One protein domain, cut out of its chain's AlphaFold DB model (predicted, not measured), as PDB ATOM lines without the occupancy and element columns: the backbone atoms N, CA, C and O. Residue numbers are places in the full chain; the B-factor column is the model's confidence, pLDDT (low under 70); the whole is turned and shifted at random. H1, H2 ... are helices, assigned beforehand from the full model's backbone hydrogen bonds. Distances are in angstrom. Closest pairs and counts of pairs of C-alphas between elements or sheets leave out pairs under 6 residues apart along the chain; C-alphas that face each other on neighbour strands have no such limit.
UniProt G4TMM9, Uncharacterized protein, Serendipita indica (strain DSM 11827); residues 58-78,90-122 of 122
ATOM      1  N   ASN A  58      42.774 -56.461  22.850       92.19
ATOM      2  CA  ASN A  58      42.083 -56.480  21.557       92.19
ATOM      3  C   ASN A  58      41.332 -55.172  21.265       92.19
ATOM      4  O   ASN A  58      41.342 -54.689  20.128       92.19
ATOM      5  N   ARG A  59      40.719 -54.559  22.284       91.75
ATOM      6  CA  ARG A  59      40.102 -53.231  22.152       91.75
ATOM      7  C   ARG A  59      41.140 -52.171  21.793       91.75
ATOM      8  O   ARG A  59      40.939 -51.438  20.829       91.75
ATOM      9  N   LEU A  60      42.266 -52.120  22.501       92.44
ATOM     10  CA  LEU A  60      43.330 -51.156  22.213       92.44
ATOM     11  C   LEU A  60      43.973 -51.386  20.842       92.44
ATOM     12  O   LEU A  60      44.210 -50.420  20.126       92.44
ATOM     13  N   ARG A  61      44.161 -52.639  20.412       93.25
ATOM     14  CA  ARG A  61      44.617 -52.963  19.046       93.25
ATOM     15  C   ARG A  61      43.646 -52.472  17.973       93.25
ATOM     16  O   ARG A  61      44.079 -52.015  16.919       93.25
ATOM     17  N   THR A  62      42.340 -52.519  18.243       93.12
ATOM     18  CA  THR A  62      41.324 -51.966  17.333       93.12
ATOM     19  C   THR A  62      41.494 -50.455  17.187       93.12
ATOM     20  O   THR A  62      41.556 -49.958  16.067       93.12
ATOM     21  N   HIS A  63      41.645 -49.732  18.299       92.94
ATOM     22  CA  HIS A  63      41.895 -48.288  18.267       92.94
ATOM     23  C   HIS A  63      43.239 -47.946  17.619       92.94
ATOM     24  O   HIS A  63      43.333 -46.986  16.863       92.94
ATOM     25  N   LEU A  64      44.265 -48.765  17.847       91.81
ATOM     26  CA  LEU A  64      45.590 -48.578  17.264       91.81
ATOM     27  C   LEU A  64      45.535 -48.680  15.743       91.81
ATOM     28  O   LEU A  64      46.111 -47.852  15.047       91.81
ATOM     29  N   ARG A  65      44.764 -49.637  15.222       90.75
ATOM     30  CA  ARG A  65      44.509 -49.731  13.787       90.75
ATOM     31  C   ARG A  65      43.834 -48.471  13.244       90.75
ATOM     32  O   ARG A  65      44.262 -47.993  12.203       90.75
ATOM     33  N   VAL A  66      42.823 -47.934  13.939       89.25
ATOM     34  CA  VAL A  66      42.142 -46.692  13.522       89.25
ATOM     35  C   VAL A  66      43.137 -45.536  13.449       89.25
ATOM     36  O   VAL A  66      43.178 -44.853  12.429       89.25
ATOM     37  N   VAL A  67      43.987 -45.376  14.471       88.12
ATOM     38  CA  VAL A  67      45.042 -44.351  14.498       88.12
ATOM     39  C   VAL A  67      45.986 -44.493  13.310       88.12
ATOM     40  O   VAL A  67      46.190 -43.527  12.591       88.12
ATOM     41  N   LEU A  68      46.518 -45.688  13.048       86.00
ATOM     42  CA  LEU A  68      47.485 -45.905  11.962       86.00
ATOM     43  C   LEU A  68      46.884 -45.742  10.554       86.00
ATOM     44  O   LEU A  68      47.618 -45.569   9.580       86.00
ATOM     45  N   THR A  69      45.556 -45.802  10.431       86.06
ATOM     46  CA  THR A  69      44.827 -45.504   9.187       86.06
ATOM     47  C   THR A  69      44.311 -44.071   9.098       86.06
ATOM     48  O   THR A  69      43.713 -43.725   8.084       86.06
ATOM     49  N   SER A  70      44.481 -43.257  10.141       81.94
ATOM     50  CA  SER A  70      43.889 -41.923  10.200       81.94
ATOM     51  C   SER A  70      44.664 -40.920   9.341       81.94
ATOM     52  O   SER A  70      45.854 -41.106   9.058       81.94
ATOM     53  N   ASP A  71      44.002 -39.841   8.925       73.88
ATOM     54  CA  ASP A  71      44.650 -38.785   8.141       73.88
ATOM     55  C   ASP A  71      45.706 -38.067   8.978       73.88
ATOM     56  O   ASP A  71      46.759 -37.710   8.460       73.88
ATOM     57  N   TRP A  72      45.464 -37.914  10.284       76.25
ATOM     58  CA  TRP A  72      46.456 -37.426  11.234       76.25
ATOM     59  C   TRP A  72      47.750 -38.226  11.169       76.25
ATOM     60  O   TRP A  72      48.809 -37.622  11.160       76.25
ATOM     61  N   TRP A  73      47.686 -39.555  11.092       73.50
ATOM     62  CA  TRP A  73      48.895 -40.370  11.016       73.50
ATOM     63  C   TRP A  73      49.612 -40.253   9.666       73.50
ATOM     64  O   TRP A  73      50.838 -40.209   9.598       73.50
ATOM     65  N   ASN A  74      48.845 -40.202   8.579       71.06
ATOM     66  CA  ASN A  74      49.386 -40.266   7.221       71.06
ATOM     67  C   ASN A  74      49.756 -38.891   6.637       71.06
ATOM     68  O   ASN A  74      50.402 -38.823   5.590       71.06
ATOM     69  N   ASN A  75      49.362 -37.791   7.285       70.06
ATOM     70  CA  ASN A  75      49.595 -36.432   6.812       70.06
ATOM     71  C   ASN A  75      50.214 -35.547   7.913       70.06
ATOM     72  O   ASN A  75      49.501 -35.126   8.823       70.06
ATOM     73  N   PRO A  76      51.487 -35.130   7.770       65.75
ATOM     74  CA  PRO A  76      52.171 -34.241   8.715       65.75
ATOM     75  C   PRO A  76      51.428 -32.933   9.026       65.75
ATOM     76  O   PRO A  76      51.575 -32.378  10.112       65.75
ATOM     77  N   ALA A  77      50.620 -32.430   8.085       67.69
ATOM     78  CA  ALA A  77      49.850 -31.197   8.248       67.69
ATOM     79  C   ALA A  77      48.494 -31.402   8.948       67.69
ATOM     80  O   ALA A  77      47.818 -30.424   9.281       67.69
ATOM     81  N   ALA A  78      48.062 -32.648   9.152       66.12
ATOM     82  CA  ALA A  78      46.796 -32.942   9.797       66.12
ATOM     83  C   ALA A  78      46.900 -32.760  11.319       66.12
ATOM     84  O   ALA A  78      47.910 -33.048  11.960       66.12
ATOM     85  N   LEU A  90      43.707 -40.910  23.395       86.12
ATOM     86  CA  LEU A  90      43.516 -40.878  24.846       86.12
ATOM     87  C   LEU A  90      43.200 -42.258  25.448       86.12
ATOM     88  O   LEU A  90      43.405 -42.445  26.644       86.12
ATOM     89  N   ARG A  91      42.759 -43.243  24.655       88.69
ATOM     90  CA  ARG A  91      42.508 -44.611  25.147       88.69
ATOM     91  C   ARG A  91      43.783 -45.374  25.483       88.69
ATOM     92  O   ARG A  91      43.727 -46.271  26.312       88.69
ATOM     93  N   PHE A  92      44.925 -44.991  24.912       88.94
ATOM     94  CA  PHE A  92      46.236 -45.532  25.300       88.94
ATOM     95  C   PHE A  92      46.774 -44.908  26.592       88.94
ATOM     96  O   PHE A  92      47.916 -45.151  26.983       88.94
ATOM     97  N   PHE A  93      45.969 -44.076  27.251       88.06
ATOM     98  CA  PHE A  93      46.295 -43.461  28.519       88.06
ATOM     99  C   PHE A  93      45.295 -43.897  29.595       88.06
ATOM    100  O   PHE A  93      44.237 -43.295  29.775       88.06
ATOM    101  N   ILE A  94      45.633 -44.965  30.317       82.62
ATOM    102  CA  ILE A  94      44.749 -45.619  31.289       82.62
ATOM    103  C   ILE A  94      45.308 -45.404  32.691       82.62
ATOM    104  O   ILE A  94      46.483 -45.655  32.942       82.62
ATOM    105  N   ASN A  95      44.466 -44.934  33.618       84.88
ATOM    106  CA  ASN A  95      44.826 -44.723  35.027       84.88
ATOM    107  C   ASN A  95      46.106 -43.893  35.227       84.88
ATOM    108  O   ASN A  95      46.908 -44.175  36.113       84.88
ATOM    109  N   GLY A  96      46.322 -42.880  34.383       83.62
ATOM    110  CA  GLY A  96      47.518 -42.046  34.472       83.62
ATOM    111  C   GLY A  96      48.771 -42.668  33.847       83.62
ATOM    112  O   GLY A  96      49.863 -42.154  34.068       83.62
ATOM    113  N   ARG A  97      48.661 -43.762  33.082       85.69
ATOM    114  CA  ARG A  97      49.807 -44.485  32.507       85.69
ATOM    115  C   ARG A  97      49.670 -44.651  30.999       85.69
ATOM    116  O   ARG A  97      48.577 -44.874  30.488       85.69
ATOM    117  N   CYS A  98      50.790 -44.558  30.288       86.88
ATOM    118  CA  CYS A  98      50.854 -44.876  28.860       86.88
ATOM    119  C   CYS A  98      50.859 -46.397  28.667       86.88
ATOM    120  O   CYS A  98      51.730 -47.067  29.214       86.88
ATOM    121  N   THR A  99      49.938 -46.948  27.878       88.38
ATOM    122  CA  THR A  99      49.817 -48.403  27.673       88.38
ATOM    123  C   THR A  99      50.952 -49.002  26.838       88.38
ATOM    124  O   THR A  99      51.124 -50.212  26.848       88.38
ATOM    125  N   PHE A 100      51.751 -48.187  26.141       85.62
ATOM    126  CA  PHE A 100      52.904 -48.664  25.364       85.62
ATOM    127  C   PHE A 100      54.153 -48.927  26.217       85.62
ATOM    128  O   PHE A 100      54.893 -49.866  25.948       85.62
ATOM    129  N   CYS A 101      54.407 -48.108  27.244       84.25
ATOM    130  CA  CYS A 101      55.584 -48.243  28.121       84.25
ATOM    131  C   CYS A 101      55.249 -48.446  29.597       84.25
ATOM    132  O   CYS A 101      56.150 -48.443  30.436       84.25
ATOM    133  N   ASN A 102      53.964 -48.536  29.936       83.44
ATOM    134  CA  ASN A 102      53.462 -48.680  31.299       83.44
ATOM    135  C   ASN A 102      54.024 -47.630  32.285       83.44
ATOM    136  O   ASN A 102      54.188 -47.877  33.482       83.44
ATOM    137  N   THR A 103      54.366 -46.440  31.790       83.19
ATOM    138  CA  THR A 103      54.966 -45.369  32.596       83.19
ATOM    139  C   THR A 103      53.893 -44.376  33.023       83.19
ATOM    140  O   THR A 103      53.060 -43.978  32.204       83.19
ATOM    141  N   GLU A 104      53.916 -43.966  34.294       86.06
ATOM    142  CA  GLU A 104      53.054 -42.897  34.807       86.06
ATOM    143  C   GLU A 104      53.369 -41.566  34.119       86.06
ATOM    144  O   GLU A 104      54.527 -41.163  33.980       86.06
ATOM    145  N   ARG A 105      52.323 -40.878  33.672       83.62
ATOM    146  CA  ARG A 105      52.395 -39.573  33.023       83.62
ATOM    147  C   ARG A 105      51.250 -38.698  33.522       83.62
ATOM    148  O   ARG A 105      50.256 -39.168  34.061       83.62
ATOM    149  N   THR A 106      51.372 -37.397  33.308       83.44
ATOM    150  CA  THR A 106      50.210 -36.499  33.343       83.44
ATOM    151  C   THR A 106      49.437 -36.638  32.034       83.44
ATOM    152  O   THR A 106      49.996 -37.084  31.037       83.44
ATOM    153  N   GLN A 107      48.182 -36.194  31.971       70.56
ATOM    154  CA  GLN A 107      47.422 -36.224  30.714       70.56
ATOM    155  C   GLN A 107      48.131 -35.460  29.574       70.56
ATOM    156  O   GLN A 107      48.167 -35.928  28.438       70.56
ATOM    157  N   SER A 108      48.765 -34.322  29.888       72.75
ATOM    158  CA  SER A 108      49.519 -33.513  28.918       72.75
ATOM    159  C   SER A 108      50.777 -34.213  28.390       72.75
ATOM    160  O   SER A 108      51.102 -34.105  27.208       72.75
ATOM    161  N   THR A 109      51.477 -34.962  29.243       80.31
ATOM    162  CA  THR A 109      52.690 -35.704  28.857       80.31
ATOM    163  C   THR A 109      52.378 -37.097  28.314       80.31
ATOM    164  O   THR A 109      53.170 -37.647  27.553       80.31
ATOM    165  N   GLY A 110      51.205 -37.646  28.637       79.06
ATOM    166  CA  GLY A 110      50.714 -38.930  28.150       79.06
ATOM    167  C   GLY A 110      50.521 -38.926  26.639       79.06
ATOM    168  O   GLY A 110      51.029 -39.816  25.966       79.06
ATOM    169  N   LEU A 111      49.886 -37.883  26.089       78.50
ATOM    170  CA  LEU A 111      49.698 -37.763  24.640       78.50
ATOM    171  C   LEU A 111      51.033 -37.667  23.888       78.50
ATOM    172  O   LEU A 111      51.194 -38.304  22.853       78.50
ATOM    173  N   SER A 112      51.993 -36.906  24.419       79.69
ATOM    174  CA  SER A 112      53.337 -36.808  23.829       79.69
ATOM    175  C   SER A 112      54.049 -38.164  23.866       79.69
ATOM    176  O   SER A 112      54.556 -38.617  22.853       79.69
ATOM    177  N   CYS A 113      53.967 -38.873  24.995       82.81
ATOM    178  CA  CYS A 113      54.522 -40.217  25.131       82.81
ATOM    179  C   CYS A 113      53.921 -41.209  24.120       82.81
ATOM    180  O   CYS A 113      54.643 -42.038  23.579       82.81
ATOM    181  N   ILE A 114      52.612 -41.137  23.863       82.88
ATOM    182  CA  ILE A 114      51.946 -41.981  22.859       82.88
ATOM    183  C   ILE A 114      52.464 -41.650  21.457       82.88
ATOM    184  O   ILE A 114      52.788 -42.566  20.708       82.88
ATOM    185  N   LYS A 115      52.597 -40.363  21.112       78.31
ATOM    186  CA  LYS A 115      53.165 -39.940  19.822       78.31
ATOM    187  C   LYS A 115      54.583 -40.468  19.619       78.31
ATOM    188  O   LYS A 115      54.873 -40.994  18.548       78.31
ATOM    189  N   ASP A 116      55.416 -40.399  20.656       79.94
ATOM    190  CA  ASP A 116      56.787 -40.917  20.619       79.94
ATOM    191  C   ASP A 116      56.817 -42.437  20.379       79.94
ATOM    192  O   ASP A 116      57.671 -42.936  19.655       79.94
ATOM    193  N   HIS A 117      55.879 -43.190  20.965       82.69
ATOM    194  CA  HIS A 117      55.785 -44.642  20.759       82.69
ATOM    195  C   HIS A 117      55.275 -45.036  19.384       82.69
ATOM    196  O   HIS A 117      55.670 -46.071  18.845       82.69
ATOM    197  N   LEU A 118      54.378 -44.229  18.834       80.06
ATOM    198  CA  LEU A 118      53.907 -44.439  17.484       80.06
ATOM    199  C   LEU A 118      54.971 -44.018  16.456       80.06
ATOM    200  O   LEU A 118      54.870 -44.448  15.317       80.06
ATOM    201  N   ASP A 119      56.017 -43.288  16.862       68.81
ATOM    202  CA  ASP A 119      57.083 -42.772  15.992       68.81
ATOM    203  C   ASP A 119      56.541 -41.804  14.930       68.81
ATOM    204  O   ASP A 119      56.846 -41.900  13.742       68.81
ATOM    205  N   TYR A 120      55.670 -40.885  15.361       56.09
ATOM    206  CA  TYR A 120      55.145 -39.861  14.461       56.09
ATOM    207  C   TYR A 120      56.275 -38.878  14.138       56.09
ATOM    208  O   TYR A 120      56.842 -38.307  15.078       56.09
ATOM    209  N   PRO A 121      56.618 -38.650  12.858       47.59
ATOM    210  CA  PRO A 121      57.628 -37.662  12.519       47.59
ATOM    211  C   PRO A 121      57.170 -36.279  13.004       47.59
ATOM    212  O   PRO A 121      56.051 -35.848  12.722       47.59
ATOM    213  N   ASN A 122      58.035 -35.616  13.779       39.94
ATOM    214  CA  ASN A 122      57.887 -34.198  14.120       39.94
ATOM    215  C   ASN A 122      57.907 -33.318  12.868       39.94
ATOM    216  O   ASN A 122      58.727 -33.602  11.963       39.94
TER     217      ASN A 122
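AT A GLANCE: This is residues 58 to 78 and 90 to 122 of the 122 residues of an uncharacterized protein of Serendipita indica (strain DSM 11827) (UniProt G4TMM9). Three helices, touching none of each other, are set round a flat outline: H1 along one side, short H2 near its end, H3 along the opposite side. The looped stretch 90 to 106 fills the end away from H2. The printed part has 54 residues, H1, H2, H3 in order and no named strand: all helix, compact, radius of gyration of the C-alphas 11.2 A, spans 29 by 26 by 14 A.

IN THESE COORDINATES: Find C-alpha 58 at (42.083, -56.480, 21.557); H1 runs from there to residue 68, 15.3 A. H2 is residues 71 to 74. H3, residues 107 to 118, runs 16.9 A to C-alpha 118 at (53.907, -44.439, 17.484).

HOW THE PARTS SIT: A tight link joins H1 to H2, close but not clearly touching; their closest C-alphas, Val 67 and Trp 73, are 6.5 A apart. H3 is apart from both. Every O i to N i+4 pair is within hydrogen-bond range in H1, 6 of 8 in H3; H2 is too short for one. Residues 97 to 98 pair antiparallel with 93 to 94 and 103 to 104.

THE WHOLE: Residues 79 to 89 are cut out, leaving C-alphas 78 and 90 17.3 A apart. Look for pLDDT under 70 at 76 to 78 and 119 to 122.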